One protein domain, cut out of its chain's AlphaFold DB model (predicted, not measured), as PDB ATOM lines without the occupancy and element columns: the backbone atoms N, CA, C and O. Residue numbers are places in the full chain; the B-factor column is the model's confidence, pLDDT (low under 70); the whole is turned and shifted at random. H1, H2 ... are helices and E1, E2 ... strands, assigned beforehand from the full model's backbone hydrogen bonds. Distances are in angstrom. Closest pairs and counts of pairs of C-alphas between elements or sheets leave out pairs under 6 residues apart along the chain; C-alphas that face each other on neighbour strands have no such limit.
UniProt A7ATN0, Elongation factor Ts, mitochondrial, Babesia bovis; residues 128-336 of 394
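Overview. This is residues 128 to 336 of the 394 residues of the protein "Elongation factor Ts, mitochondrial" of Babesia bovis (UniProt A7ATN0). The domain is a stack of helix, sheet, sheet and helix: the sheet E3-E2-E1-E5 and the strand pair E4-E6 are face to face, with H2 covering the far side of the first and H6 packed on the far side of the second. H3 and H4 pack on H2, and H5 and the long unnamed stretch of residues 277 to 316 run round outside the stack. The printed part has 209 residues, with six named helices and six named strands in the order E1 E2 H1 H2 H3 H4 E3 E4 E5 E6 H5 H6; both sheets are antiparallel and the class is mixed, helices and strands. The whole is compact, with a radius of gyration of the C-alphas of 17.3 A and spans of 52 by 39 by 34 A.

Along the chain. In the larger sheet, E3 is residues 214 to 223, 27.3 A; E2 residues 138 to 146, 26.6 A; E1 residues 128 to 134, 20.4 A, beginning at C-alpha 128 (119.129, 116.226, 137.182); and E5 residues 246 to 248. The smaller sheet has E4, residues 228 to 235, 23.7 A, and E6, residues 250 to 257, 24.0 A. H2 is residues 155 to 174, 28.6 A; H6 is residues 317 to 335, 26.4 A, ending at C-alpha 335 (128.887, 99.717, 131.170). H1 is residues 149 to 152, H3 180 to 189, H4 199 to 210 and H5 269 to 276.

Arrangement. E1 and E2 form a hairpin, with N 131 and O 142 at 2.8 A; N 217 and O 143 of E3 and E2 are 2.9 A apart, and N 130 and O 248 of E1 and E5 3.0 A. This sheet and E4-E6, where N 231 and O 254 are 2.8 A apart, form a sandwich, two sheets face to face, the parts that face each other 9.5 A centre to centre. H2 is on the larger sheet, making two layers, at a height of 7.8 A; its closest C-alphas to E2 are Ala 165 and Leu 142, 5.8 A. H1 is on the same face. H2 touches H4 at a shallow tilt of 10 degrees, opposite ways, Phe 164 and Pro 199 closest at 6.3 A between C-alphas. H2 touches H3 with residues 164 to 172 alone, at a steep tilt of 63 degrees, Ala 167 and Leu 187 closest at 5.9 A between C-alphas. The closest C-alphas of H6 and E4 are Val 329 and Tyr 233, 5.8 A. H5 and H6 are apart. Every O i to N i+4 pair is within hydrogen-bond range in H2, H4 and H6; H3 has 5 of 6, H5 1 of 4 beside 3 of 5 O i to N i+3 pairs, and H1 is too short for such a pair.

Size, cuts and confidence. The C-alphas farthest apart, those of Ser 208 and Glu 315, are 52.8 A apart. The printed part has no cut; the links E6 to H5 and H5 to H6 are long. Mean pLDDT of the printed part is 71.3; residues 258 to 295 and 299 to 319 are among those under 70.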
ATOM      1  N   GLY A 128     118.693 115.436 138.316       87.44
ATOM      2  CA  GLY A 128     119.129 116.226 137.182       87.44
ATOM      3  C   GLY A 128     118.763 115.601 135.857       87.44
ATOM      4  O   GLY A 128     118.114 114.553 135.787       87.44
ATOM      5  N   ARG A 129     119.187 116.282 134.801       87.75
ATOM      6  CA  ARG A 129     118.994 115.868 133.422       87.75
ATOM      7  C   ARG A 129     120.250 116.104 132.612       87.75
ATOM      8  O   ARG A 129     121.023 117.023 132.877       87.75
ATOM      9  N   VAL A 130     120.414 115.257 131.607       88.12
ATOM     10  CA  VAL A 130     121.485 115.372 130.628       88.12
ATOM     11  C   VAL A 130     120.871 115.744 129.292       88.12
ATOM     12  O   VAL A 130     119.922 115.087 128.865       88.12
ATOM     13  N   ALA A 131     121.407 116.783 128.659       87.50
ATOM     14  CA  ALA A 131     121.063 117.191 127.307       87.50
ATOM     15  C   ALA A 131     122.199 116.888 126.330       87.50
ATOM     16  O   ALA A 131     123.368 117.058 126.677       87.50
ATOM     17  N   THR A 132     121.860 116.483 125.108       84.50
ATOM     18  CA  THR A 132     122.820 116.300 124.008       84.50
ATOM     19  C   THR A 132     122.391 117.087 122.778       84.50
ATOM     20  O   THR A 132     121.208 117.106 122.431       84.50
ATOM     21  N   VAL A 133     123.364 117.728 122.128       82.06
ATOM     22  CA  VAL A 133     123.191 118.510 120.896       82.06
ATOM     23  C   VAL A 133     124.370 118.210 119.977       82.06
ATOM     24  O   VAL A 133     125.520 118.316 120.405       82.06
ATOM     25  N   SER A 134     124.106 117.828 118.730       76.25
ATOM     26  CA  SER A 134     125.134 117.444 117.756       76.25
ATOM     27  C   SER A 134     125.006 118.212 116.446       76.25
ATOM     28  O   SER A 134     123.922 118.491 115.955       76.25
ATOM     29  N   SER A 135     126.148 118.530 115.854       73.06
ATOM     30  CA  SER A 135     126.297 119.043 114.491       73.06
ATOM     31  C   SER A 135     127.453 118.315 113.816       73.06
ATOM     32  O   SER A 135     128.180 117.581 114.486       73.06
ATOM     33  N   ASN A 136     127.676 118.573 112.528       64.88
ATOM     34  CA  ASN A 136     128.710 117.898 111.737       64.88
ATOM     35  C   ASN A 136     130.115 117.955 112.369       64.88
ATOM     36  O   ASN A 136     130.845 116.974 112.300       64.88
ATOM     37  N   ASN A 137     130.477 119.066 113.025       72.19
ATOM     38  CA  ASN A 137     131.848 119.284 113.512       72.19
ATOM     39  C   ASN A 137     131.969 119.243 115.041       72.19
ATOM     40  O   ASN A 137     133.064 119.089 115.582       72.19
ATOM     41  N   VAL A 138     130.865 119.432 115.764       81.62
ATOM     42  CA  VAL A 138     130.865 119.534 117.226       81.62
ATOM     43  C   VAL A 138     129.621 118.866 117.792       81.62
ATOM     44  O   VAL A 138     128.507 119.131 117.336       81.62
ATOM     45  N   ALA A 139     129.809 118.065 118.836       83.81
ATOM     46  CA  ALA A 139     128.745 117.583 119.701       83.81
ATOM     47  C   ALA A 139     128.995 117.987 121.153       83.81
ATOM     48  O   ALA A 139     130.127 117.988 121.641       83.81
ATOM     49  N   VAL A 140     127.912 118.317 121.844       86.12
ATOM     50  CA  VAL A 140     127.903 118.792 123.224       86.12
ATOM     51  C   VAL A 140     126.994 117.903 124.052       86.12
ATOM     52  O   VAL A 140     125.882 117.569 123.645       86.12
ATOM     53  N   ILE A 141     127.469 117.546 125.241       87.12
ATOM     54  CA  ILE A 141     126.696 116.895 126.293       87.12
ATOM     55  C   ILE A 141     126.734 117.789 127.529       87.12
ATOM     56  O   ILE A 141     127.801 118.225 127.951       87.12
ATOM     57  N   LEU A 142     125.581 118.091 128.110       89.44
ATOM     58  CA  LEU A 142     125.473 118.999 129.247       89.44
ATOM     59  C   LEU A 142     124.664 118.351 130.362       89.44
ATOM     60  O   LEU A 142     123.547 117.895 130.140       89.44
ATOM     61  N   GLU A 143     125.223 118.334 131.567       87.62
ATOM     62  CA  GLU A 143     124.554 117.864 132.775       87.62
ATOM     63  C   GLU A 143     124.103 119.063 133.610       87.62
ATOM     64  O   GLU A 143     124.916 119.891 134.033       87.62
ATOM     65  N   MET A 144     122.802 119.126 133.875       88.06
ATOM     66  CA  MET A 144     122.207 120.082 134.797       88.06
ATOM     67  C   MET A 144     121.602 119.331 135.977       88.06
ATOM     68  O   MET A 144     120.812 118.402 135.794       88.06
ATOM     69  N   ARG A 145     121.969 119.729 137.194       87.94
ATOM     70  CA  ARG A 145     121.498 119.111 138.436       87.94
ATOM     71  C   ARG A 145     120.606 120.048 139.249       87.94
ATOM     72  O   ARG A 145     120.735 121.271 139.169       87.94
ATOM     73  N   CYS A 146     119.730 119.440 140.037       84.88
ATOM     74  CA  CYS A 146     118.786 120.042 140.970       84.88
ATOM     75  C   CYS A 146     118.698 119.194 142.260       84.88
ATOM     76  O   CYS A 146     119.257 118.097 142.347       84.88
ATOM     77  N   GLU A 147     118.046 119.715 143.292       81.69
ATOM     78  CA  GLU A 147     117.897 119.062 144.595       81.69
ATOM     79  C   GLU A 147     116.848 117.937 144.534       81.69
ATOM     80  O   GLU A 147     117.113 116.808 144.962       81.69
ATOM     81  N   THR A 148     115.679 118.201 143.943       79.00
ATOM     82  CA  THR A 148     114.516 117.305 143.942       79.00
ATOM     83  C   THR A 148     114.266 116.644 142.586       79.00
ATOM     84  O   THR A 148     114.560 117.179 141.513       79.00
ATOM     85  N   ASP A 149     113.688 115.444 142.614       78.81
ATOM     86  CA  ASP A 149     113.305 114.710 141.409       78.81
ATOM     87  C   ASP A 149     112.089 115.334 140.709       78.81
ATOM     88  O   ASP A 149     112.009 115.287 139.477       78.81
ATOM     89  N   PHE A 150     111.188 115.972 141.463       80.56
ATOM     90  CA  PHE A 150     110.057 116.741 140.939       80.56
ATOM     91  C   PHE A 150     110.517 117.844 139.984       80.56
ATOM     92  O   PHE A 150     110.015 117.930 138.861       80.56
ATOM     93  N   VAL A 151     111.522 118.633 140.380       86.38
ATOM     94  CA  VAL A 151     112.093 119.671 139.513       86.38
ATOM     95  C   VAL A 151     112.779 119.060 138.295       86.38
ATOM     96  O   VAL A 151     112.554 119.532 137.182       86.38
ATOM     97  N   SER A 152     113.502 117.945 138.443       83.75
ATOM     98  CA  SER A 152     114.164 117.279 137.306       83.75
ATOM     99  C   SER A 152     113.203 116.804 136.203       83.75
ATOM    100  O   SER A 152     113.624 116.556 135.073       83.75
ATOM    101  N   ARG A 153     111.915 116.611 136.521       83.25
ATOM    102  CA  ARG A 153     110.856 116.195 135.581       83.25
ATOM    103  C   ARG A 153     110.026 117.372 135.068       83.25
ATOM    104  O   ARG A 153     109.198 117.183 134.180       83.25
ATOM    105  N   ASN A 154     110.224 118.568 135.620       85.81
ATOM    106  CA  ASN A 154     109.484 119.759 135.241       85.81
ATOM    107  C   ASN A 154     109.893 120.237 133.836       85.81
ATOM    108  O   ASN A 154     111.078 120.280 133.498       85.81
ATOM    109  N   GLN A 155     108.917 120.639 133.020       84.31
ATOM    110  CA  GLN A 155     109.162 121.083 131.644       84.31
ATOM    111  C   GLN A 155     110.025 122.351 131.563       84.31
ATOM    112  O   GLN A 155     110.828 122.473 130.641       84.31
ATOM    113  N   ILE A 156     109.929 123.260 132.539       86.44
ATOM    114  CA  ILE A 156     110.773 124.461 132.619       86.44
ATOM    115  C   ILE A 156     112.238 124.056 132.827       86.44
ATOM    116  O   ILE A 156     113.122 124.557 132.138       86.44
ATOM    117  N   PHE A 157     112.501 123.102 133.727       87.50
ATOM    118  CA  PHE A 157     113.853 122.597 133.986       87.50
ATOM    119  C   PHE A 157     114.452 121.906 132.754       87.50
ATOM    120  O   PHE A 157     115.602 122.148 132.381       87.50
ATOM    121  N   ILE A 158     113.653 121.069 132.088       86.31
ATOM    122  CA  ILE A 158     114.058 120.372 130.863       86.31
ATOM    123  C   ILE A 158     114.364 121.385 129.750       86.31
ATOM    124  O   ILE A 158     115.433 121.320 129.145       86.31
ATOM    125  N   SER A 159     113.484 122.367 129.534       84.19
ATOM    126  CA  SER A 159     113.661 123.428 128.528       84.19
ATOM    127  C   SER A 159     114.885 124.297 128.815       84.19
ATOM    128  O   SER A 159     115.618 124.679 127.900       84.19
ATOM    129  N   LEU A 160     115.161 124.568 130.092       87.62
ATOM    130  CA  LEU A 160     116.361 125.281 130.510       87.62
ATOM    131  C   LEU A 160     117.633 124.470 130.230       87.62
ATOM    132  O   LEU A 160     118.598 125.014 129.698       87.62
ATOM    133  N   THR A 161     117.625 123.165 130.513       88.38
ATOM    134  CA  THR A 161     118.763 122.272 130.223       88.38
ATOM    135  C   THR A 161     119.090 122.277 128.723       88.38
ATOM    136  O   THR A 161     120.250 122.415 128.333       88.38
ATOM    137  N   LYS A 162     118.058 122.210 127.873       86.31
ATOM    138  CA  LYS A 162     118.176 122.311 126.409       86.31
ATOM    139  C   LYS A 162     118.724 123.655 125.957       86.31
ATOM    140  O   LYS A 162     119.642 123.711 125.149       86.31
ATOM    141  N   THR A 163     118.204 124.735 126.533       86.94
ATOM    142  CA  THR A 163     118.655 126.108 126.276       86.94
ATOM    143  C   THR A 163     120.157 126.252 126.516       86.94
ATOM    144  O   THR A 163     120.873 126.781 125.668       86.94
ATOM    145  N   PHE A 164     120.653 125.721 127.635       89.44
ATOM    146  CA  PHE A 164     122.080 125.715 127.939       89.44
ATOM    147  C   PHE A 164     122.895 124.870 126.956       89.44
ATOM    148  O   PHE A 164     123.962 125.307 126.527       89.44
ATOM    149  N   ALA A 165     122.399 123.693 126.569       87.81
ATOM    150  CA  ALA A 165     123.081 122.830 125.607       87.81
ATOM    151  C   ALA A 165     123.155 123.465 124.205       87.81
ATOM    152  O   ALA A 165     124.223 123.464 123.594       87.81
ATOM    153  N   ASN A 166     122.067 124.083 123.738       86.19
ATOM    154  CA  ASN A 166     122.009 124.800 122.460       86.19
ATOM    155  C   ASN A 166     122.945 126.017 122.453       86.19
ATOM    156  O   ASN A 166     123.666 126.243 121.482       86.19
ATOM    157  N   ALA A 167     122.974 126.789 123.544       88.12
ATOM    158  CA  ALA A 167     123.883 127.926 123.677       88.12
ATOM    159  C   ALA A 167     125.354 127.479 123.676       88.12
ATOM    160  O   ALA A 167     126.177 128.070 122.978       88.12
ATOM    161  N   ALA A 168     125.686 126.414 124.416       88.62
ATOM    162  CA  ALA A 168     127.031 125.840 124.431       88.62
ATOM    163  C   ALA A 168     127.457 125.366 123.036       88.62
ATOM    164  O   ALA A 168     128.556 125.685 122.584       88.62
ATOM    165  N   HIS A 169     126.574 124.647 122.344       86.62
ATOM    166  CA  HIS A 169     126.804 124.173 120.983       86.62
ATOM    167  C   HIS A 169     127.070 125.321 120.004       86.62
ATOM    168  O   HIS A 169     128.047 125.263 119.259       86.62
ATOM    169  N   HIS A 170     126.284 126.398 120.064       86.75
ATOM    170  CA  HIS A 170     126.491 127.573 119.219       86.75
ATOM    171  C   HIS A 170     127.855 128.236 119.458       86.75
ATOM    172  O   HIS A 170     128.589 128.505 118.508       86.75
ATOM    173  N   VAL A 171     128.221 128.465 120.726       88.31
ATOM    174  CA  VAL A 171     129.517 129.070 121.070       88.31
ATOM    175  C   VAL A 171     130.668 128.203 120.566       88.31
ATOM    176  O   VAL A 171     131.590 128.722 119.947       88.31
ATOM    177  N   LEU A 172     130.602 126.888 120.777       85.94
ATOM    178  CA  LEU A 172     131.659 125.956 120.371       85.94
ATOM    179  C   LEU A 172     131.750 125.770 118.854       85.94
ATOM    180  O   LEU A 172     132.836 125.505 118.343       85.94
ATOM    181  N   SER A 173     130.635 125.922 118.141       83.19
ATOM    182  CA  SER A 173     130.614 125.869 116.676       83.19
ATOM    183  C   SER A 173     131.304 127.089 116.058       83.19
ATOM    184  O   SER A 173     132.007 126.948 115.063       83.19
ATOM    185  N   ASN A 174     131.152 128.268 116.669       83.50
ATOM    186  CA  ASN A 174     131.763 129.512 116.189       83.50
ATOM    187  C   ASN A 174     133.174 129.754 116.741       83.50
ATOM    188  O   ASN A 174     133.987 130.417 116.100       83.50
ATOM    189  N   HIS A 175     133.479 129.210 117.920       84.56
ATOM    190  CA  HIS A 175     134.763 129.366 118.600       84.56
ATOM    191  C   HIS A 175     135.290 128.004 119.078       84.56
ATOM    192  O   HIS A 175     135.187 127.674 120.264       84.56
ATOM    193  N   PRO A 176     135.885 127.199 118.177       75.38
ATOM    194  CA  PRO A 176     136.319 125.844 118.502       75.38
ATOM    195  C   PRO A 176     137.403 125.785 119.582       75.38
ATOM    196  O   PRO A 176     137.443 124.807 120.321       75.38
ATOM    197  N   GLU A 177     138.253 126.806 119.706       78.62
ATOM    198  CA  GLU A 177     139.411 126.830 120.619       78.62
ATOM    199  C   GLU A 177     139.124 127.463 121.991       78.62
ATOM    200  O   GLU A 177     140.038 127.663 122.788       78.62
ATOM    201  N   ILE A 178     137.861 127.776 122.293       80.06
ATOM    202  CA  ILE A 178     137.503 128.487 123.523       80.06
ATOM    203  C   ILE A 178     137.879 127.700 124.790       80.06
ATOM    204  O   ILE A 178     137.605 126.500 124.912       80.06
ATOM    205  N   SER A 179     138.484 128.392 125.761       73.69
ATOM    206  CA  SER A 179     138.805 127.822 127.073       73.69
ATOM    207  C   SER A 179     137.546 127.619 127.927       73.69
ATOM    208  O   SER A 179     136.551 128.331 127.791       73.69
ATOM    209  N   ASN A 180     137.585 126.685 128.883       66.06
ATOM    210  CA  ASN A 180     136.452 126.355 129.764       66.06
ATOM    211  C   ASN A 180     135.918 127.575 130.540       66.06
ATOM    212  O   ASN A 180     134.707 127.761 130.703       66.06
ATOM    213  N   THR A 181     136.829 128.426 131.016       68.88
ATOM    214  CA  THR A 181     136.492 129.640 131.774       68.88
ATOM    215  C   THR A 181     135.811 130.690 130.896       68.88
ATOM    216  O   THR A 181     134.929 131.414 131.360       68.88
ATOM    217  N   GLU A 182     136.180 130.750 129.621       78.06
ATOM    218  CA  GLU A 182     135.620 131.667 128.628       78.06
ATOM    219  C   GLU A 182     134.282 131.168 128.082       78.06
ATOM    220  O   GLU A 182     133.371 131.972 127.872       78.06
ATOM    221  N   LEU A 183     134.119 129.848 127.944       81.19
ATOM    222  CA  LEU A 183     132.868 129.215 127.531       81.19
ATOM    223  C   LEU A 183     131.727 129.595 128.477       81.19
ATOM    224  O   LEU A 183     130.663 130.012 128.026       81.19
ATOM    225  N   SER A 184     131.966 129.527 129.788       76.81
ATOM    226  CA  SER A 184     130.959 129.856 130.807       76.81
ATOM    227  C   SER A 184     130.486 131.313 130.719       76.81
ATOM    228  O   SER A 184     129.293 131.591 130.833       76.81
ATOM    229  N   LYS A 185     131.411 132.253 130.483       79.62
ATOM    230  CA  LYS A 185     131.087 133.682 130.332       79.62
ATOM    231  C   LYS A 185     130.325 133.948 129.037       79.62
ATOM    232  O   LYS A 185     129.298 134.623 129.058       79.62
ATOM    233  N   SER A 186     130.809 133.385 127.933       84.81
ATOM    234  CA  SER A 186     130.230 133.570 126.598       84.81
ATOM    235  C   SER A 186     128.819 132.995 126.513       84.81
ATOM    236  O   SER A 186     127.912 133.626 125.976       84.81
ATOM    237  N   LEU A 187     128.606 131.834 127.130       86.44
ATOM    238  CA  LEU A 187     127.315 131.165 127.182       86.44
ATOM    239  C   LEU A 187     126.255 132.008 127.904       86.44
ATOM    240  O   LEU A 187     125.124 132.110 127.440       86.44
ATOM    241  N   LEU A 188     126.608 132.643 129.025       85.56
ATOM    242  CA  LEU A 188     125.661 133.418 129.832       85.56
ATOM    243  C   LEU A 188     125.223 134.736 129.184       85.56
ATOM    244  O   LEU A 188     124.155 135.242 129.526       85.56
ATOM    245  N   GLY A 189     126.038 135.295 128.286       84.00
ATOM    246  CA  GLY A 189     125.756 136.550 127.585       84.00
ATOM    247  C   GLY A 189     125.041 136.380 126.243       84.00
ATOM    248  O   GLY A 189     124.594 137.371 125.665       84.00
ATOM    249  N   LEU A 190     124.926 135.150 125.738       86.81
ATOM    250  CA  LEU A 190     124.395 134.883 124.407       86.81
ATOM    251  C   LEU A 190     122.890 135.161 124.341       86.81
ATOM    252  O   LEU A 190     122.123 134.603 125.119       86.81
ATOM    253  N   LYS A 191     122.443 135.995 123.399       87.06
ATOM    254  CA  LYS A 191     121.020 136.315 123.233       87.06
ATOM    255  C   LYS A 191     120.333 135.315 122.313       87.06
ATOM    256  O   LYS A 191     120.819 135.023 121.225       87.06
ATOM    257  N   CYS A 192     119.183 134.813 122.751       81.81
ATOM    258  CA  CYS A 192     118.324 133.963 121.938       81.81
ATOM    259  C   CYS A 192     117.764 134.754 120.748       81.81
ATOM    260  O   CYS A 192     117.270 135.865 120.930       81.81
ATOM    261  N   ILE A 193     117.769 134.155 119.556       81.50
ATOM    262  CA  ILE A 193     117.250 134.781 118.329       81.50
ATOM    263  C   ILE A 193     115.734 135.004 118.437       81.50
ATOM    264  O   ILE A 193     115.223 136.034 118.013       81.50
ATOM    265  N   LYS A 194     115.012 134.055 119.052       78.00
ATOM    266  CA  LYS A 194     113.543 134.090 119.148       78.00
ATOM    267  C   LYS A 194     113.036 135.072 120.204       78.00
ATOM    268  O   LYS A 194     112.118 135.835 119.931       78.00
ATOM    269  N   CYS A 195     113.585 135.014 121.422       78.50
ATOM    270  CA  CYS A 195     113.057 135.779 122.558       78.50
ATOM    271  C   CYS A 195     114.020 136.825 123.144       78.50
ATOM    272  O   CYS A 195     113.692 137.451 124.149       78.50
ATOM    273  N   GLY A 196     115.204 137.027 122.554       82.38
ATOM    274  CA  GLY A 196     116.160 138.083 122.922       82.38
ATOM    275  C   GLY A 196     116.877 137.904 124.267       82.38
ATOM    276  O   GLY A 196     117.846 138.614 124.536       82.38
ATOM    277  N   ARG A 197     116.426 136.958 125.098       84.44
ATOM    278  CA  ARG A 197     116.952 136.696 126.442       84.44
ATOM    279  C   ARG A 197     118.202 135.836 126.433       84.44
ATOM    280  O   ARG A 197     118.409 135.036 125.517       84.44
ATOM    281  N   THR A 198     118.996 135.961 127.489       88.88
ATOM    282  CA  THR A 198     120.188 135.129 127.676       88.88
ATOM    283  C   THR A 198     119.910 133.863 128.494       88.88
ATOM    284  O   THR A 198     118.955 133.835 129.279       88.88
ATOM    285  N   PRO A 199     120.745 132.809 128.385       88.62
ATOM    286  CA  PRO A 199     120.672 131.663 129.288       88.62
ATOM    287  C   PRO A 199     120.740 132.056 130.767       88.62
ATOM    288  O   PRO A 199     120.078 131.434 131.594       88.62
ATOM    289  N   GLY A 200     121.488 133.112 131.111       87.31
ATOM    290  CA  GLY A 200     121.555 133.638 132.477       87.31
ATOM    291  C   GLY A 200     120.228 134.219 132.968       87.31
ATOM    292  O   GLY A 200     119.810 133.955 134.095       87.31
ATOM    293  N   GLU A 201     119.527 134.964 132.114       86.50
ATOM    294  CA  GLU A 201     118.187 135.473 132.417       86.50
ATOM    295  C   GLU A 201     117.174 134.328 132.538       86.50
ATOM    296  O   GLU A 201     116.430 134.270 133.518       86.50
ATOM    297  N   ALA A 202     117.190 133.378 131.596       85.88
ATOM    298  CA  ALA A 202     116.339 132.185 131.621       85.88
ATOM    299  C   ALA A 202     116.527 131.374 132.914       85.88
ATOM    300  O   ALA A 202     115.552 130.973 133.554       85.88
ATOM    301  N   ALA A 203     117.777 131.205 133.338       86.88
ATOM    302  CA  ALA A 203     118.148 130.570 134.591       86.88
ATOM    303  C   ALA A 203     117.588 131.277 135.828       86.88
ATOM    304  O   ALA A 203     117.087 130.613 136.736       86.88
ATOM    305  N   ASN A 204     117.670 132.607 135.878       85.56
ATOM    306  CA  ASN A 204     117.143 133.381 137.000       85.56
ATOM    307  C   ASN A 204     115.620 133.244 137.099       85.56
ATOM    308  O   ASN A 204     115.098 133.032 138.189       85.56
ATOM    309  N   ILE A 205     114.921 133.277 135.964       83.69
ATOM    310  CA  ILE A 205     113.464 133.112 135.920       83.69
ATOM    311  C   ILE A 205     113.068 131.707 136.375       83.69
ATOM    312  O   ILE A 205     112.198 131.563 137.227       83.69
ATOM    313  N   ALA A 206     113.729 130.670 135.853       85.19
ATOM    314  CA  ALA A 206     113.460 129.297 136.262       85.19
ATOM    315  C   ALA A 206     113.742 129.085 137.753       85.19
ATOM    316  O   ALA A 206     112.982 128.399 138.427       85.19
ATOM    317  N   LYS A 207     114.801 129.707 138.291       84.12
ATOM    318  CA  LYS A 207     115.109 129.658 139.723       84.12
ATOM    319  C   LYS A 207     113.988 130.286 140.550       84.12
ATOM    320  O   LYS A 207     113.600 129.707 141.557       84.12
ATOM    321  N   SER A 208     113.455 131.429 140.125       81.69
ATOM    322  CA  SER A 208     112.313 132.066 140.788       81.69
ATOM    323  C   SER A 208     111.028 131.241 140.674       81.69
ATOM    324  O   SER A 208     110.268 131.186 141.633       81.69
ATOM    325  N   ALA A 209     110.790 130.586 139.535       81.44
ATOM    326  CA  ALA A 209     109.586 129.790 139.298       81.44
ATOM    327  C   ALA A 209     109.593 128.444 140.043       81.44
ATOM    328  O   ALA A 209     108.563 128.010 140.547       81.44
ATOM    329  N   LEU A 210     110.748 127.779 140.098       85.69
ATOM    330  CA  LEU A 210     110.904 126.448 140.692       85.69
ATOM    331  C   LEU A 210     111.326 126.507 142.165       85.69
ATOM    332  O   LEU A 210     111.216 125.508 142.865       85.69
ATOM    333  N   ASN A 211     111.799 127.671 142.625       84.00
ATOM    334  CA  ASN A 211     112.286 127.921 143.982       84.00
ATOM    335  C   ASN A 211     113.307 126.876 144.475       84.00
ATOM    336  O   ASN A 211     113.302 126.477 145.637       84.00
ATOM    337  N   GLU A 212     114.192 126.435 143.580       81.00
ATOM    338  CA  GLU A 212     115.172 125.385 143.856       81.00
ATOM    339  C   GLU A 212     116.553 125.755 143.300       81.00
ATOM    340  O   GLU A 212     116.679 126.473 142.296       81.00
ATOM    341  N   LYS A 213     117.620 125.275 143.951       81.50
ATOM    342  CA  LYS A 213     118.982 125.437 143.440       81.50
ATOM    343  C   LYS A 213     119.175 124.539 142.219       81.50
ATOM    344  O   LYS A 213     118.981 123.330 142.273       81.50
ATOM    345  N   MET A 214     119.626 125.140 141.122       85.19
ATOM    346  CA  MET A 214     119.968 124.424 139.897       85.19
ATOM    347  C   MET A 214     121.356 124.841 139.431       85.19
ATOM    348  O   MET A 214     121.701 126.027 139.483       85.19
ATOM    349  N   ILE A 215     122.153 123.873 138.988       85.19
ATOM    350  CA  ILE A 215     123.545 124.091 138.593       85.19
ATOM    351  C   ILE A 215     123.843 123.282 137.335       85.19
ATOM    352  O   ILE A 215     123.504 122.103 137.254       85.19
ATOM    353  N   VAL A 216     124.521 123.904 136.372       86.81
ATOM    354  CA  VAL A 216     125.190 123.182 135.285       86.81
ATOM    355  C   VAL A 216     126.500 122.629 135.840       86.81
ATOM    356  O   VAL A 216     127.385 123.397 136.216       86.81
ATOM    357  N   THR A 217     126.597 121.306 135.949       81.44
ATOM    358  CA  THR A 217     127.699 120.635 136.655       81.44
ATOM    359  C   THR A 217     128.794 120.164 135.724       81.44
ATOM    360  O   THR A 217     129.959 120.133 136.116       81.44
ATOM    361  N   ARG A 218     128.438 119.750 134.507       81.06
ATOM    362  CA  ARG A 218     129.392 119.213 133.532       81.06
ATOM    363  C   ARG A 218     128.981 119.613 132.130       81.06
ATOM    364  O   ARG A 218     127.800 119.576 131.791       81.06
ATOM    365  N   ILE A 219     129.975 119.948 131.319       83.38
ATOM    366  CA  ILE A 219     129.818 120.154 129.881       83.38
ATOM    367  C   ILE A 219     130.897 119.307 129.216       83.38
ATOM    368  O   ILE A 219     132.075 119.564 129.411       83.38
ATOM    369  N   GLY A 220     130.509 118.271 128.485       83.19
ATOM    370  CA  GLY A 220     131.406 117.489 127.644       83.19
ATOM    371  C   GLY A 220     131.301 117.954 126.199       83.19
ATOM    372  O   GLY A 220     130.221 118.314 125.728       83.19
ATOM    373  N   VAL A 221     132.428 117.945 125.495       84.69
ATOM    374  CA  VAL A 221     132.509 118.375 124.097       84.69
ATOM    375  C   VAL A 221     133.285 117.337 123.306       84.69
ATOM    376  O   VAL A 221     134.361 116.910 123.720       84.69
ATOM    377  N   VAL A 222     132.749 116.964 122.149       82.75
ATOM    378  CA  VAL A 222     133.423 116.138 121.150       82.75
ATOM    379  C   VAL A 222     133.540 116.960 119.877       82.75
ATOM    380  O   VAL A 222     132.546 117.484 119.382       82.75
ATOM    381  N   ARG A 223     134.762 117.083 119.357       82.06
ATOM    382  CA  ARG A 223     135.046 117.754 118.084       82.06
ATOM    383  C   ARG A 223     135.348 116.705 117.015       82.06
ATOM    384  O   ARG A 223     136.084 115.752 117.288       82.06
ATOM    385  N   ALA A 224     134.787 116.896 115.832       74.75
ATOM    386  CA  ALA A 224     134.974 116.062 114.657       74.75
ATOM    387  C   ALA A 224     135.628 116.868 113.533       74.75
ATOM    388  O   ALA A 224     135.264 118.016 113.277       74.75
ATOM    389  N   SER A 225     136.612 116.241 112.894       72.62
ATOM    390  CA  SER A 225     137.278 116.735 111.689       72.62
ATOM    391  C   SER A 225     136.727 116.018 110.452       72.62
ATOM    392  O   SER A 225     135.882 115.132 110.558       72.62
ATOM    393  N   GLN A 226     137.213 116.369 109.263       68.50
ATOM    394  CA  GLN A 226     136.829 115.677 108.032       68.50
ATOM    395  C   GLN A 226     137.077 114.159 108.144       68.50
ATOM    396  O   GLN A 226     138.184 113.732 108.463       68.50
ATOM    397  N   GLY A 227     136.038 113.357 107.889       65.44
ATOM    398  CA  GLY A 227     136.071 111.891 108.004       65.44
ATOM    399  C   GLY A 227     135.709 111.340 109.389       65.44
ATOM    400  O   GLY A 227     135.466 110.139 109.513       65.44
ATOM    401  N   ASP A 228     135.616 112.196 110.411       71.25
ATOM    402  CA  ASP A 228     135.079 111.821 111.716       71.25
ATOM    403  C   ASP A 228     133.552 111.956 111.724       71.25
ATOM    404  O   ASP A 228     132.976 112.929 111.242       71.25
ATOM    405  N   PHE A 229     132.901 110.989 112.352       73.31
ATOM    406  CA  PHE A 229     131.477 110.972 112.629       73.31
ATOM    407  C   PHE A 229     131.254 111.035 114.137       73.31
ATOM    408  O   PHE A 229     132.053 110.515 114.922       73.31
ATOM    409  N   VAL A 230     130.147 111.647 114.555       76.69
ATOM    410  CA  VAL A 230     129.758 111.709 115.966       76.69
ATOM    411  C   VAL A 230     128.352 111.175 116.132       76.69
ATOM    412  O   VAL A 230     127.428 111.625 115.462       76.69
ATOM    413  N   THR A 231     128.212 110.254 117.076       75.88
ATOM    414  CA  THR A 231     126.935 109.695 117.501       75.88
ATOM    415  C   THR A 231     126.642 110.026 118.952       75.88
ATOM    416  O   THR A 231     127.551 110.257 119.758       75.88
ATOM    417  N   SER A 232     125.358 110.044 119.294       79.56
ATOM    418  CA  SER A 232     124.912 110.199 120.671       79.56
ATOM    419  C   SER A 232     123.807 109.207 120.998       79.56
ATOM    420  O   SER A 232     122.954 108.896 120.170       79.56
ATOM    421  N   TYR A 233     123.802 108.721 122.234       81.56
ATOM    422  CA  TYR A 233     122.684 107.959 122.769       81.56
ATOM    423  C   TYR A 233     122.260 108.551 124.095       81.56
ATOM    424  O   TYR A 233     123.090 108.944 124.916       81.56
ATOM    425  N   LEU A 234     120.951 108.568 124.301       80.44
ATOM    426  CA  LEU A 234     120.320 109.138 125.467       80.44
ATOM    427  C   LEU A 234     119.290 108.153 126.020       80.44
ATOM    428  O   LEU A 234     118.365 107.717 125.336       80.44
ATOM    429  N   HIS A 235     119.471 107.791 127.282       79.25
ATOM    430  CA  HIS A 235     118.607 106.882 128.013       79.25
ATOM    431  C   HIS A 235     117.513 107.656 128.760       79.25
ATOM    432  O   HIS A 235     117.766 108.713 129.346       79.25
ATOM    433  N   GLY A 236     116.289 107.118 128.753       69.62
ATOM    434  CA  GLY A 236     115.143 107.737 129.422       69.62
ATOM    435  C   GLY A 236     114.712 109.067 128.793       69.62
ATOM    436  O   GLY A 236     114.378 109.992 129.533       69.62
ATOM    437  N   SER A 237     114.769 109.169 127.455       65.94
ATOM    438  CA  SER A 237     114.328 110.357 126.707       65.94
ATOM    439  C   SER A 237     112.916 110.759 127.115       65.94
ATOM    440  O   SER A 237     111.993 109.948 127.048       65.94
ATOM    441  N   LEU A 238     112.756 112.014 127.536       57.97
ATOM    442  CA  LEU A 238     111.465 112.558 127.962       57.97
ATOM    443  C   LEU A 238     110.667 113.229 126.839       57.97
ATOM    444  O   LEU A 238     109.551 113.683 127.080       57.97
ATOM    445  N   HIS A 239     111.219 113.300 125.628       56.56
ATOM    446  CA  HIS A 239     110.558 113.929 124.490       56.56
ATOM    447  C   HIS A 239     110.281 112.942 123.359       56.56
ATOM    448  O   HIS A 239     111.056 112.010 123.122       56.56
ATOM    449  N   GLY A 240     109.150 113.188 122.687       42.09
ATOM    450  CA  GLY A 240     108.729 112.520 121.461       42.09
ATOM    451  C   GLY A 240     109.680 112.775 120.293       42.09
ATOM    452  O   GLY A 240     110.666 113.490 120.424       42.09
ATOM    453  N   GLN A 241     109.381 112.131 119.170       36.22
ATOM    454  CA  GLN A 241     110.222 112.038 117.979       36.22
ATOM    455  C   GLN A 241     110.801 113.395 117.508       36.22
ATOM    456  O   GLN A 241     110.068 114.360 117.326       36.22
ATOM    457  N   TYR A 242     112.120 113.411 117.279       47.34
ATOM    458  CA  TYR A 242     112.900 114.441 116.567       47.34
ATOM    459  C   TYR A 242     112.970 115.879 117.140       47.34
ATOM    460  O   TYR A 242     112.747 116.834 116.397       47.34
ATOM    461  N   PRO A 243     113.355 116.109 118.410       50.16
ATOM    462  CA  PRO A 243     113.797 117.429 118.839       50.16
ATOM    463  C   PRO A 243     115.283 117.638 118.505       50.16
ATOM    464  O   PRO A 243     116.093 116.716 118.607       50.16
ATOM    465  N   LEU A 244     115.639 118.878 118.160       55.66
ATOM    466  CA  LEU A 244     117.019 119.317 117.902       55.66
ATOM    467  C   LEU A 244     117.938 119.076 119.112       55.66
ATOM    468  O   LEU A 244     119.128 118.823 118.960       55.66
ATOM    469  N   SER A 245     117.374 119.118 120.321       63.59
ATOM    470  CA  SER A 245     118.061 118.786 121.561       63.59
ATOM    471  C   SER A 245     117.303 117.698 122.325       63.59
ATOM    472  O   SER A 245     116.089 117.770 122.548       63.59
ATOM    473  N   MET A 246     118.016 116.652 122.737       70.50
ATOM    474  CA  MET A 246     117.425 115.533 123.476       70.50
ATOM    475  C   MET A 246     117.767 115.638 124.958       70.50
ATOM    476  O   MET A 246     118.870 116.055 125.296       70.50
ATOM    477  N   VAL A 247     116.836 115.252 125.843       74.75
ATOM    478  CA  VAL A 247     117.033 115.289 127.303       74.75
ATOM    479  C   VAL A 247     116.618 113.982 127.960       74.75
ATOM    480  O   VAL A 247     115.521 113.480 127.713       74.75
ATOM    481  N   GLY A 248     117.484 113.454 128.828       80.81
ATOM    482  CA  GLY A 248     117.327 112.146 129.460       80.81
ATOM    483  C   GLY A 248     117.986 112.043 130.825       80.81
ATOM    484  O   GLY A 248     118.399 113.042 131.417       80.81
ATOM    485  N   SER A 249     118.034 110.819 131.347       79.94
ATOM    486  CA  SER A 249     118.649 110.496 132.640       79.94
ATOM    487  C   SER A 249     120.134 110.149 132.526       79.94
ATOM    488  O   SER A 249     120.882 110.366 133.475       79.94
ATOM    489  N   ALA A 250     120.570 109.636 131.376       81.56
ATOM    490  CA  ALA A 250     121.970 109.368 131.073       81.56
ATOM    491  C   ALA A 250     122.206 109.515 129.570       81.56
ATOM    492  O   ALA A 250     121.302 109.250 128.779       81.56
ATOM    493  N   ALA A 251     123.411 109.912 129.174       85.00
ATOM    494  CA  ALA A 251     123.782 109.978 127.769       85.00
ATOM    495  C   ALA A 251     125.281 109.738 127.576       85.00
ATOM    496  O   ALA A 251     126.066 109.895 128.514       85.00
ATOM    497  N   ALA A 252     125.661 109.372 126.356       85.19
ATOM    498  CA  ALA A 252     127.048 109.303 125.918       85.19
ATOM    499  C   ALA A 252     127.183 109.872 124.505       85.19
ATOM    500  O   ALA A 252     126.252 109.794 123.700       85.19
ATOM    501  N   LEU A 253     128.360 110.429 124.230       85.25
ATOM    502  CA  LEU A 253     128.806 110.821 122.899       85.25
ATOM    503  C   LEU A 253     129.909 109.856 122.475       85.25
ATOM    504  O   LEU A 253     130.763 109.510 123.289       85.25
ATOM    505  N   MET A 254     129.908 109.444 121.214       83.94
ATOM    506  CA  MET A 254     130.970 108.618 120.650       83.94
ATOM    507  C   MET A 254     131.397 109.214 119.317       83.94
ATOM    508  O   MET A 254     130.574 109.440 118.433       83.94
ATOM    509  N   LYS A 255     132.696 109.470 119.185       84.19
ATOM    510  CA  LYS A 255     133.314 109.788 117.904       84.19
ATOM    511  C   LYS A 255     133.769 108.490 117.251       84.19
ATOM    512  O   LYS A 255     134.144 107.547 117.942       84.19
ATOM    513  N   TYR A 256     133.723 108.411 115.935       77.94
ATOM    514  CA  TYR A 256     134.283 107.288 115.198       77.94
ATOM    515  C   TYR A 256     134.719 107.746 113.812       77.94
ATOM    516  O   TYR A 256     134.205 108.722 113.281       77.94
ATOM    517  N   ASN A 257     135.686 107.046 113.237       76.25
ATOM    518  CA  ASN A 257     136.195 107.314 111.899       76.25
ATOM    519  C   ASN A 257     135.946 106.075 111.036       76.25
ATOM    520  O   ASN A 257     136.010 104.956 111.544       76.25
ATOM    521  N   LEU A 258     135.623 106.253 109.758       68.12
ATOM    522  CA  LEU A 258     135.448 105.144 108.822       68.12
ATOM    523  C   LEU A 258     136.426 105.325 107.665       68.12
ATOM    524  O   LEU A 258     136.364 106.326 106.961       68.12
ATOM    525  N   GLU A 259     137.273 104.324 107.422       58.66
ATOM    526  CA  GLU A 259     138.305 104.361 106.370       58.66
ATOM    527  C   GLU A 259     137.750 104.396 104.927       58.66
ATOM    528  O   GLU A 259     138.520 104.545 103.985       58.66
ATOM    529  N   TYR A 260     136.426 104.306 104.733       55.34
ATOM    530  CA  TYR A 260     135.762 104.408 103.422       55.34
ATOM    531  C   TYR A 260     134.521 105.321 103.486       55.34
ATOM    532  O   TYR A 260     133.383 104.830 103.499       55.34
ATOM    533  N   PRO A 261     134.702 106.652 103.553       49.94
ATOM    534  CA  PRO A 261     133.595 107.599 103.701       49.94
ATOM    535  C   PRO A 261     132.669 107.647 102.471       49.94
ATOM    536  O   PRO A 261     131.472 107.886 102.622       49.94
ATOM    537  N   ASP A 262     133.178 107.329 101.274       45.03
ATOM    538  CA  ASP A 262     132.478 107.530  99.989       45.03
ATOM    539  C   ASP A 262     131.225 106.658  99.791       45.03
ATOM    540  O   ASP A 262     130.392 106.922  98.925       45.03
ATOM    541  N   THR A 263     131.043 105.623 100.612       45.91
ATOM    542  CA  THR A 263     129.849 104.761 100.577       45.91
ATOM    543  C   THR A 263     128.688 105.264 101.441       45.91
ATOM    544  O   THR A 263     127.562 104.767 101.312       45.91
ATOM    545  N   ILE A 264     128.917 106.248 102.318       47.53
ATOM    546  CA  ILE A 264     127.904 106.774 103.240       47.53
ATOM    547  C   ILE A 264     127.550 108.198 102.823       47.53
ATOM    548  O   ILE A 264     128.190 109.167 103.212       47.53
ATOM    549  N   VAL A 265     126.479 108.316 102.038       44.91
ATOM    550  CA  VAL A 265     125.820 109.602 101.786       44.91
ATOM    551  C   VAL A 265     125.249 110.098 103.114       44.91
ATOM    552  O   VAL A 265     124.269 109.544 103.613       44.91
ATOM    553  N   ILE A 266     125.907 111.094 103.702       45.06
ATOM    554  CA  ILE A 266     125.365 111.900 104.795       45.06
ATOM    555  C   ILE A 266     124.228 112.725 104.171       45.06
ATOM    556  O   ILE A 266     124.506 113.438 103.199       45.06
ATOM    557  N   PRO A 267     122.967 112.610 104.634       41.25
ATOM    558  CA  PRO A 267     121.886 113.447 104.126       41.25
ATOM    559  C   PRO A 267     122.295 114.914 104.229       41.25
ATOM    560  O   PRO A 267     122.808 115.368 105.258       41.25
ATOM    561  N   GLN A 268     122.137 115.638 103.122       38.19
ATOM    562  CA  GLN A 268     122.526 117.038 103.059       38.19
ATOM    563  C   GLN A 268     121.665 117.841 104.049       38.19
ATOM    564  O   GLN A 268     120.484 117.527 104.226       38.19
ATOM    565  N   PRO A 269     122.212 118.894 104.683       40.28
ATOM    566  CA  PRO A 269     121.511 119.676 105.709       40.28
ATOM    567  C   PRO A 269     120.125 120.199 105.276       40.28
ATOM    568  O   PRO A 269     119.242 120.421 106.105       40.28
ATOM    569  N   GLU A 270     119.935 120.362 103.967       36.97
ATOM    570  CA  GLU A 270     118.729 120.843 103.293       36.97
ATOM    571  C   GLU A 270     117.525 119.888 103.420       36.97
ATOM    572  O   GLU A 270     116.389 120.350 103.536       36.97
ATOM    573  N   GLU A 271     117.751 118.572 103.490       37.25
ATOM    574  CA  GLU A 271     116.680 117.571 103.633       37.25
ATOM    575  C   GLU A 271     116.124 117.525 105.069       37.25
ATOM    576  O   GLU A 271     114.920 117.355 105.273       37.25
ATOM    577  N   CYS A 272     116.964 117.768 106.085       36.81
ATOM    578  CA  CYS A 272     116.518 117.874 107.479       36.81
ATOM    579  C   CYS A 272     115.666 119.131 107.727       36.81
ATOM    580  O   CYS A 272     114.711 119.081 108.506       36.81
ATOM    581  N   LEU A 273     115.964 120.247 107.051       38.12
ATOM    582  CA  LEU A 273     115.278 121.531 107.246       38.12
ATOM    583  C   LEU A 273     113.782 121.476 106.895       38.12
ATOM    584  O   LEU A 273     112.968 122.071 107.604       38.12
ATOM    585  N   GLN A 274     113.401 120.710 105.868       36.28
ATOM    586  CA  GLN A 274     112.000 120.564 105.451       36.28
ATOM    587  C   GLN A 274     111.127 119.865 106.508       36.28
ATOM    588  O   GLN A 274     109.932 120.139 106.605       36.28
ATOM    589  N   SER A 275     111.719 119.008 107.346       36.66
ATOM    590  CA  SER A 275     111.002 118.317 108.427       36.66
ATOM    591  C   SER A 275     110.795 119.178 109.683       36.66
ATOM    592  O   SER A 275     109.818 118.986 110.405       36.66
ATOM    593  N   ILE A 276     111.678 120.154 109.924       37.97
ATOM    594  CA  ILE A 276     111.642 121.054 111.093       37.97
ATOM    595  C   ILE A 276     110.768 122.288 110.817       37.97
ATOM    596  O   ILE A 276     110.114 122.802 111.727       37.97
ATOM    597  N   GLY A 277     110.713 122.739 109.558       32.59
ATOM    598  CA  GLY A 277     109.925 123.902 109.134       32.59
ATOM    599  C   GLY A 277     108.418 123.784 109.395       32.59
ATOM    600  O   GLY A 277     107.751 124.801 109.543       32.59
ATOM    601  N   ASN A 278     107.885 122.567 109.542       35.84
ATOM    602  CA  ASN A 278     106.460 122.346 109.807       35.84
ATOM    603  C   ASN A 278     106.077 122.416 111.299       35.84
ATOM    604  O   ASN A 278     104.890 122.424 111.619       35.84
ATOM    605  N   THR A 279     107.049 122.463 112.217       39.69
ATOM    606  CA  THR A 279     106.803 122.443 113.676       39.69
ATOM    607  C   THR A 279     107.064 123.787 114.353       39.69
ATOM    608  O   THR A 279     106.678 123.985 115.507       39.69
ATOM    609  N   ILE A 280     107.700 124.731 113.655       41.72
ATOM    610  CA  ILE A 280     107.921 126.092 114.151       41.72
ATOM    611  C   ILE A 280     106.721 126.936 113.720       41.72
ATOM    612  O   ILE A 280     106.760 127.641 112.723       41.72
ATOM    613  N   GLY A 281     105.620 126.828 114.463       39.19
ATOM    614  CA  GLY A 281     104.513 127.768 114.315       39.19
ATOM    615  C   GLY A 281     104.976 129.186 114.658       39.19
ATOM    616  O   GLY A 281     105.567 129.399 115.723       39.19
ATOM    617  N   ASP A 282     104.668 130.138 113.774       38.84
ATOM    618  CA  ASP A 282     104.898 131.589 113.877       38.84
ATOM    619  C   ASP A 282     104.082 132.262 114.999       38.84
ATOM    620  O   ASP A 282     103.497 133.332 114.839       38.84
ATOM    621  N   ASN A 283     104.042 131.663 116.186       41.03
ATOM    622  CA  ASN A 283     103.485 132.312 117.360       41.03
ATOM    623  C   ASN A 283     104.599 133.089 118.059       41.03
ATOM    624  O   ASN A 283     105.203 132.636 119.033       41.03
ATOM    625  N   HIS A 284     104.844 134.302 117.562       44.97
ATOM    626  CA  HIS A 284     105.400 135.384 118.366       44.97
ATOM    627  C   HIS A 284     104.349 135.839 119.394       44.97
ATOM    628  O   HIS A 284     103.855 136.964 119.353       44.97
ATOM    629  N   SER A 285     103.983 134.972 120.341       44.19
ATOM    630  CA  SER A 285     103.486 135.473 121.618       44.19
ATOM    631  C   SER A 285     104.677 136.157 122.290       44.19
ATOM    632  O   SER A 285     105.780 135.615 122.298       44.19
ATOM    633  N   GLY A 286     104.501 137.356 122.842       48.44
ATOM    634  CA  GLY A 286     105.543 138.084 123.584       48.44
ATOM    635  C   GLY A 286     106.017 137.389 124.874       48.44
ATOM    636  O   GLY A 286     106.507 138.050 125.788       48.44
ATOM    637  N   ASN A 287     105.851 136.070 124.968       54.66
ATOM    638  CA  ASN A 287     106.228 135.237 126.086       54.66
ATOM    639  C   ASN A 287     107.645 134.669 125.905       54.66
ATOM    640  O   ASN A 287     108.219 134.581 124.817       54.66
ATOM    641  N   CYS A 288     108.262 134.343 127.039       60.53
ATOM    642  CA  CYS A 288     109.630 133.859 127.095       60.53
ATOM    643  C   CYS A 288     109.692 132.443 126.522       60.53
ATOM    644  O   CYS A 288     109.119 131.526 127.107       60.53
ATOM    645  N   CYS A 289     110.475 132.254 125.457       66.81
ATOM    646  CA  CYS A 289     110.658 130.951 124.832       66.81
ATOM    647  C   CYS A 289     111.028 129.865 125.859       66.81
ATOM    648  O   CYS A 289     110.438 128.790 125.852       66.81
ATOM    649  N   CYS A 290     111.864 130.216 126.841       62.03
ATOM    650  CA  CYS A 290     112.334 129.313 127.888       62.03
ATOM    651  C   CYS A 290     111.279 129.001 128.989       62.03
ATOM    652  O   CYS A 290     111.532 128.146 129.835       62.03
ATOM    653  N   MET A 291     110.123 129.683 129.006       65.12
ATOM    654  CA  MET A 291     109.011 129.463 129.956       65.12
ATOM    655  C   MET A 291     107.779 128.822 129.311       65.12
ATOM    656  O   MET A 291     107.064 128.091 129.989       65.12
ATOM    657  N   ASP A 292     107.567 129.013 128.007       62.41
ATOM    658  CA  ASP A 292     106.467 128.380 127.261       62.41
ATOM    659  C   ASP A 292     106.778 126.929 126.856       62.41
ATOM    660  O   ASP A 292     106.271 126.451 125.849       62.41
ATOM    661  N   THR A 293     107.679 126.256 127.584       59.38
ATOM    662  CA  THR A 293     108.185 124.897 127.292       59.38
ATOM    663  C   THR A 293     108.808 124.714 125.900       59.38
ATOM    664  O   THR A 293     109.108 123.593 125.486       59.38
ATOM    665  N   THR A 294     109.065 125.819 125.191       64.69
ATOM    666  CA  THR A 294     109.787 125.833 123.918       64.69
ATOM    667  C   THR A 294     111.291 126.004 124.127       64.69
ATOM    668  O   THR A 294     111.762 126.525 125.136       64.69
ATOM    669  N   GLU A 295     112.084 125.543 123.168       67.38
ATOM    670  CA  GLU A 295     113.541 125.627 123.258       67.38
ATOM    671  C   GLU A 295     114.041 126.991 122.783       67.38
ATOM    672  O   GLU A 295     113.550 127.555 121.802       67.38
ATOM    673  N   CYS A 296     115.048 127.522 123.475       72.62
ATOM    674  CA  CYS A 296     115.682 128.780 123.102       72.62
ATOM    675  C   CYS A 296     116.683 128.484 121.966       72.62
ATOM    676  O   CYS A 296     117.538 127.600 122.092       72.62
ATOM    677  N   ASN A 297     116.506 129.164 120.826       75.62
ATOM    678  CA  ASN A 297     117.304 128.953 119.620       75.62
ATOM    679  C   ASN A 297     118.394 130.026 119.495       75.62
ATOM    680  O   ASN A 297     118.124 131.227 119.575       75.62
ATOM    681  N   TYR A 298     119.619 129.565 119.275       76.56
ATOM    682  CA  TYR A 298     120.821 130.379 119.152       76.56
ATOM    683  C   TYR A 298     121.485 130.252 117.781       76.56
ATOM    684  O   TYR A 298     122.432 130.976 117.506       76.56
ATOM    685  N   THR A 299     121.013 129.351 116.917       66.56
ATOM    686  CA  THR A 299     121.638 129.077 115.625       66.56
ATOM    687  C   THR A 299     120.614 129.002 114.499       66.56
ATOM    688  O   THR A 299     119.502 128.497 114.656       66.56
ATOM    689  N   SER A 300     121.009 129.506 113.334       55.72
ATOM    690  CA  SER A 300     120.296 129.299 112.071       55.72
ATOM    691  C   SER A 300     120.770 128.034 111.347       55.72
ATOM    692  O   SER A 300     120.199 127.667 110.326       55.72
ATOM    693  N   GLN A 301     121.828 127.382 111.845       53.56
ATOM    694  CA  GLN A 301     122.349 126.149 111.266       53.56
ATOM    695  C   GLN A 301     121.518 124.946 111.727       53.56
ATOM    696  O   GLN A 301     121.134 124.884 112.900       53.56
ATOM    697  N   PRO A 302     121.267 123.969 110.843       49.19
ATOM    698  CA  PRO A 302     120.578 122.749 111.224       49.19
ATOM    699  C   PRO A 302     121.431 121.980 112.235       49.19
ATOM    700  O   PRO A 302     122.582 121.626 111.974       49.19
ATOM    701  N   ILE A 303     120.858 121.737 113.410       51.84
ATOM    702  CA  ILE A 303     121.423 120.804 114.381       51.84
ATOM    703  C   ILE A 303     121.218 119.414 113.781       51.84
ATOM    704  O   ILE A 303     120.090 118.999 113.514       51.84
ATOM    705  N   TYR A 304     122.322 118.733 113.495       45.84
ATOM    706  CA  TYR A 304     122.304 117.439 112.837       45.84
ATOM    707  C   TYR A 304     121.855 116.380 113.846       45.84
ATOM    708  O   TYR A 304     122.598 115.997 114.755       45.84
ATOM    709  N   VAL A 305     120.614 115.919 113.694       46.94
ATOM    710  CA  VAL A 305     120.121 114.714 114.358       46.94
ATOM    711  C   VAL A 305     120.568 113.539 113.502       46.94
ATOM    712  O   VAL A 305     120.293 113.504 112.306       46.94
ATOM    713  N   GLU A 306     121.303 112.606 114.099       44.78
ATOM    714  CA  GLU A 306     121.902 111.500 113.364       44.78
ATOM    715  C   GLU A 306     120.925 110.741 112.444       44.78
ATOM    716  O   GLU A 306     119.783 110.468 112.825       44.78
ATOM    717  N   PRO A 307     121.417 110.243 111.294       41.44
ATOM    718  CA  PRO A 307     120.657 109.444 110.339       41.44
ATOM    719  C   PRO A 307     120.374 108.023 110.851       41.44
ATOM    720  O   PRO A 307     119.819 107.199 110.125       41.44
ATOM    721  N   SER A 308     120.712 107.710 112.108       44.00
ATOM    722  CA  SER A 308     120.461 106.406 112.729       44.00
ATOM    723  C   SER A 308     118.970 106.094 112.938       44.00
ATOM    724  O   SER A 308     118.628 104.977 113.328       44.00
ATOM    725  N   ASN A 309     118.082 107.038 112.602       39.91
ATOM    726  CA  ASN A 309     116.631 106.861 112.576       39.91
ATOM    727  C   ASN A 309     116.034 106.644 111.169       39.91
ATOM    728  O   ASN A 309     114.813 106.541 111.057       39.91
ATOM    729  N   HIS A 310     116.835 106.538 110.098       38.56
ATOM    730  CA  HIS A 310     116.279 106.199 108.785       38.56
ATOM    731  C   HIS A 310     115.774 104.751 108.753       38.56
ATOM    732  O   HIS A 310     116.540 103.790 108.820       38.56
ATOM    733  N   THR A 311     114.459 104.615 108.591       37.91
ATOM    734  CA  THR A 311     113.749 103.391 108.215       37.91
ATOM    735  C   THR A 311     114.048 103.055 106.748       37.91
ATOM    736  O   THR A 311     113.208 103.252 105.876       37.91
ATOM    737  N   GLY A 312     115.279 102.645 106.454       44.34
ATOM    738  CA  GLY A 312     115.671 102.075 105.161       44.34
ATOM    739  C   GLY A 312     115.835 100.559 105.264       44.34
ATOM    740  O   GLY A 312     116.062 100.047 106.357       44.34
ATOM    741  N   ASP A 313     115.715  99.854 104.138       42.62
ATOM    742  CA  ASP A 313     115.677  98.387 104.038       42.62
ATOM    743  C   ASP A 313     116.659  97.652 104.973       42.62
ATOM    744  O   ASP A 313     117.871  97.895 104.972       42.62
ATOM    745  N   ALA A 314     116.115  96.706 105.750       50.31
ATOM    746  CA  ALA A 314     116.782  95.947 106.817       50.31
ATOM    747  C   ALA A 314     118.057  95.183 106.391       50.31
ATOM    748  O   ALA A 314     118.835  94.747 107.242       50.31
ATOM    749  N   GLU A 315     118.301  95.026 105.089       52.19
ATOM    750  CA  GLU A 315     119.443  94.284 104.546       52.19
ATOM    751  C   GLU A 315     120.650  95.149 104.158       52.19
ATOM    752  O   GLU A 315     121.736  94.605 103.936       52.19
ATOM    753  N   SER A 316     120.525  96.480 104.129       64.69
ATOM    754  CA  SER A 316     121.629  97.359 103.729       64.69
ATOM    755  C   SER A 316     122.772  97.367 104.755       64.69
ATOM    756  O   SER A 316     122.552  97.462 105.965       64.69
ATOM    757  N   ILE A 317     124.024  97.343 104.282       64.75
ATOM    758  CA  ILE A 317     125.241  97.475 105.112       64.75
ATOM    759  C   ILE A 317     125.168  98.727 106.005       64.75
ATOM    760  O   ILE A 317     125.581  98.684 107.165       64.75
ATOM    761  N   LYS A 318     124.556  99.811 105.504       66.69
ATOM    762  CA  LYS A 318     124.323 101.054 106.257       66.69
ATOM    763  C   LYS A 318     123.454 100.828 107.494       66.69
ATOM    764  O   LYS A 318     123.756 101.356 108.562       66.69
ATOM    765  N   HIS A 319     122.408 100.011 107.371       66.75
ATOM    766  CA  HIS A 319     121.515  99.699 108.481       66.75
ATOM    767  C   HIS A 319     122.246  98.900 109.566       66.75
ATOM    768  O   HIS A 319     122.139  99.224 110.752       66.75
ATOM    769  N   LYS A 320     123.009  97.873 109.178       71.62
ATOM    770  CA  LYS A 320     123.769  97.046 110.130       71.62
ATOM    771  C   LYS A 320     124.820  97.867 110.874       71.62
ATOM    772  O   LYS A 320     124.949  97.735 112.088       71.62
ATOM    773  N   LEU A 321     125.519  98.751 110.161       74.88
ATOM    774  CA  LEU A 321     126.486  99.672 110.754       74.88
ATOM    775  C   LEU A 321     125.814 100.643 111.735       74.88
ATOM    776  O   LEU A 321     126.272 100.778 112.864       74.88
ATOM    777  N   SER A 322     124.696 101.257 111.342       71.19
ATOM    778  CA  SER A 322     123.912 102.150 112.205       71.19
ATOM    779  C   SER A 322     123.442 101.455 113.491       71.19
ATOM    780  O   SER A 322     123.619 101.981 114.591       71.19
ATOM    781  N   GLN A 323     122.909 100.231 113.384       76.81
ATOM    782  CA  GLN A 323     122.519  99.432 114.550       76.81
ATOM    783  C   GLN A 323     123.708  99.113 115.453       76.81
ATOM    784  O   GLN A 323     123.603  99.256 116.669       76.81
ATOM    785  N   PHE A 324     124.836  98.703 114.870       82.44
ATOM    786  CA  PHE A 324     126.048  98.411 115.625       82.44
ATOM    787  C   PHE A 324     126.538  99.640 116.399       82.44
ATOM    788  O   PHE A 324     126.753  99.551 117.605       82.44
ATOM    789  N   ILE A 325     126.625 100.795 115.736       80.88
ATOM    790  CA  ILE A 325     127.007 102.068 116.357       80.88
ATOM    791  C   ILE A 325     126.054 102.393 117.509       80.88
ATOM    792  O   ILE A 325     126.501 102.635 118.626       80.88
ATOM    793  N   LYS A 326     124.740 102.305 117.286       79.44
ATOM    794  CA  LYS A 326     123.739 102.540 118.332       79.44
ATOM    795  C   LYS A 326     123.928 101.615 119.538       79.44
ATOM    796  O   LYS A 326     123.910 102.096 120.671       79.44
ATOM    797  N   HIS A 327     124.132 100.317 119.314       82.94
ATOM    798  CA  HIS A 327     124.386  99.353 120.390       82.94
ATOM    799  C   HIS A 327     125.692  99.656 121.135       82.94
ATOM    800  O   HIS A 327     125.732  99.539 122.358       82.94
ATOM    801  N   MET A 328     126.736 100.118 120.439       85.06
ATOM    802  CA  MET A 328     127.974 100.553 121.087       85.06
ATOM    803  C   MET A 328     127.739 101.732 122.032       85.06
ATOM    804  O   MET A 328     128.149 101.674 123.189       85.06
ATOM    805  N   VAL A 329     127.048 102.789 121.593       82.44
ATOM    806  CA  VAL A 329     126.808 103.946 122.475       82.44
ATOM    807  C   VAL A 329     125.882 103.580 123.640       82.44
ATOM    808  O   VAL A 329     126.083 104.041 124.763       82.44
ATOM    809  N   GLN A 330     124.905 102.699 123.412       83.31
ATOM    810  CA  GLN A 330     124.078 102.124 124.479       83.31
ATOM    811  C   GLN A 330     124.916 101.374 125.514       83.31
ATOM    812  O   GLN A 330     124.744 101.590 126.717       83.31
ATOM    813  N   HIS A 331     125.848 100.542 125.052       85.69
ATOM    814  CA  HIS A 331     126.782  99.835 125.911       85.69
ATOM    815  C   HIS A 331     127.654 100.813 126.708       85.69
ATOM    816  O   HIS A 331     127.773 100.649 127.915       85.69
ATOM    817  N   ILE A 332     128.171 101.884 126.095       86.00
ATOM    818  CA  ILE A 332     128.945 102.918 126.806       86.00
ATOM    819  C   ILE A 332     128.121 103.540 127.945       86.00
ATOM    820  O   ILE A 332     128.628 103.696 129.056       86.00
ATOM    821  N   VAL A 333     126.839 103.852 127.712       83.00
ATOM    822  CA  VAL A 333     125.950 104.388 128.761       83.00
ATOM    823  C   VAL A 333     125.728 103.383 129.898       83.00
ATOM    824  O   VAL A 333     125.705 103.779 131.068       83.00
ATOM    825  N   GLY A 334     125.566 102.097 129.577       79.19
ATOM    826  CA  GLY A 334     125.321 101.035 130.556       79.19
ATOM    827  C   GLY A 334     126.567 100.616 131.344       79.19
ATOM    828  O   GLY A 334     126.547 100.623 132.574       79.19
ATOM    829  N   ALA A 335     127.645 100.275 130.635       81.44
ATOM    830  CA  ALA A 335     128.887  99.717 131.170       81.44
ATOM    831  C   ALA A 335     129.853 100.776 131.722       81.44
ATOM    832  O   ALA A 335     130.704 100.451 132.545       81.44
ATOM    833  N   LYS A 336     129.714 102.043 131.301       83.75
ATOM    834  CA  LYS A 336     130.504 103.191 131.786       83.75
ATOM    835  C   LYS A 336     132.025 102.943 131.747       83.75
ATOM    836  O   LYS A 336     132.688 103.092 132.780       83.75
TER     837      LYS A 336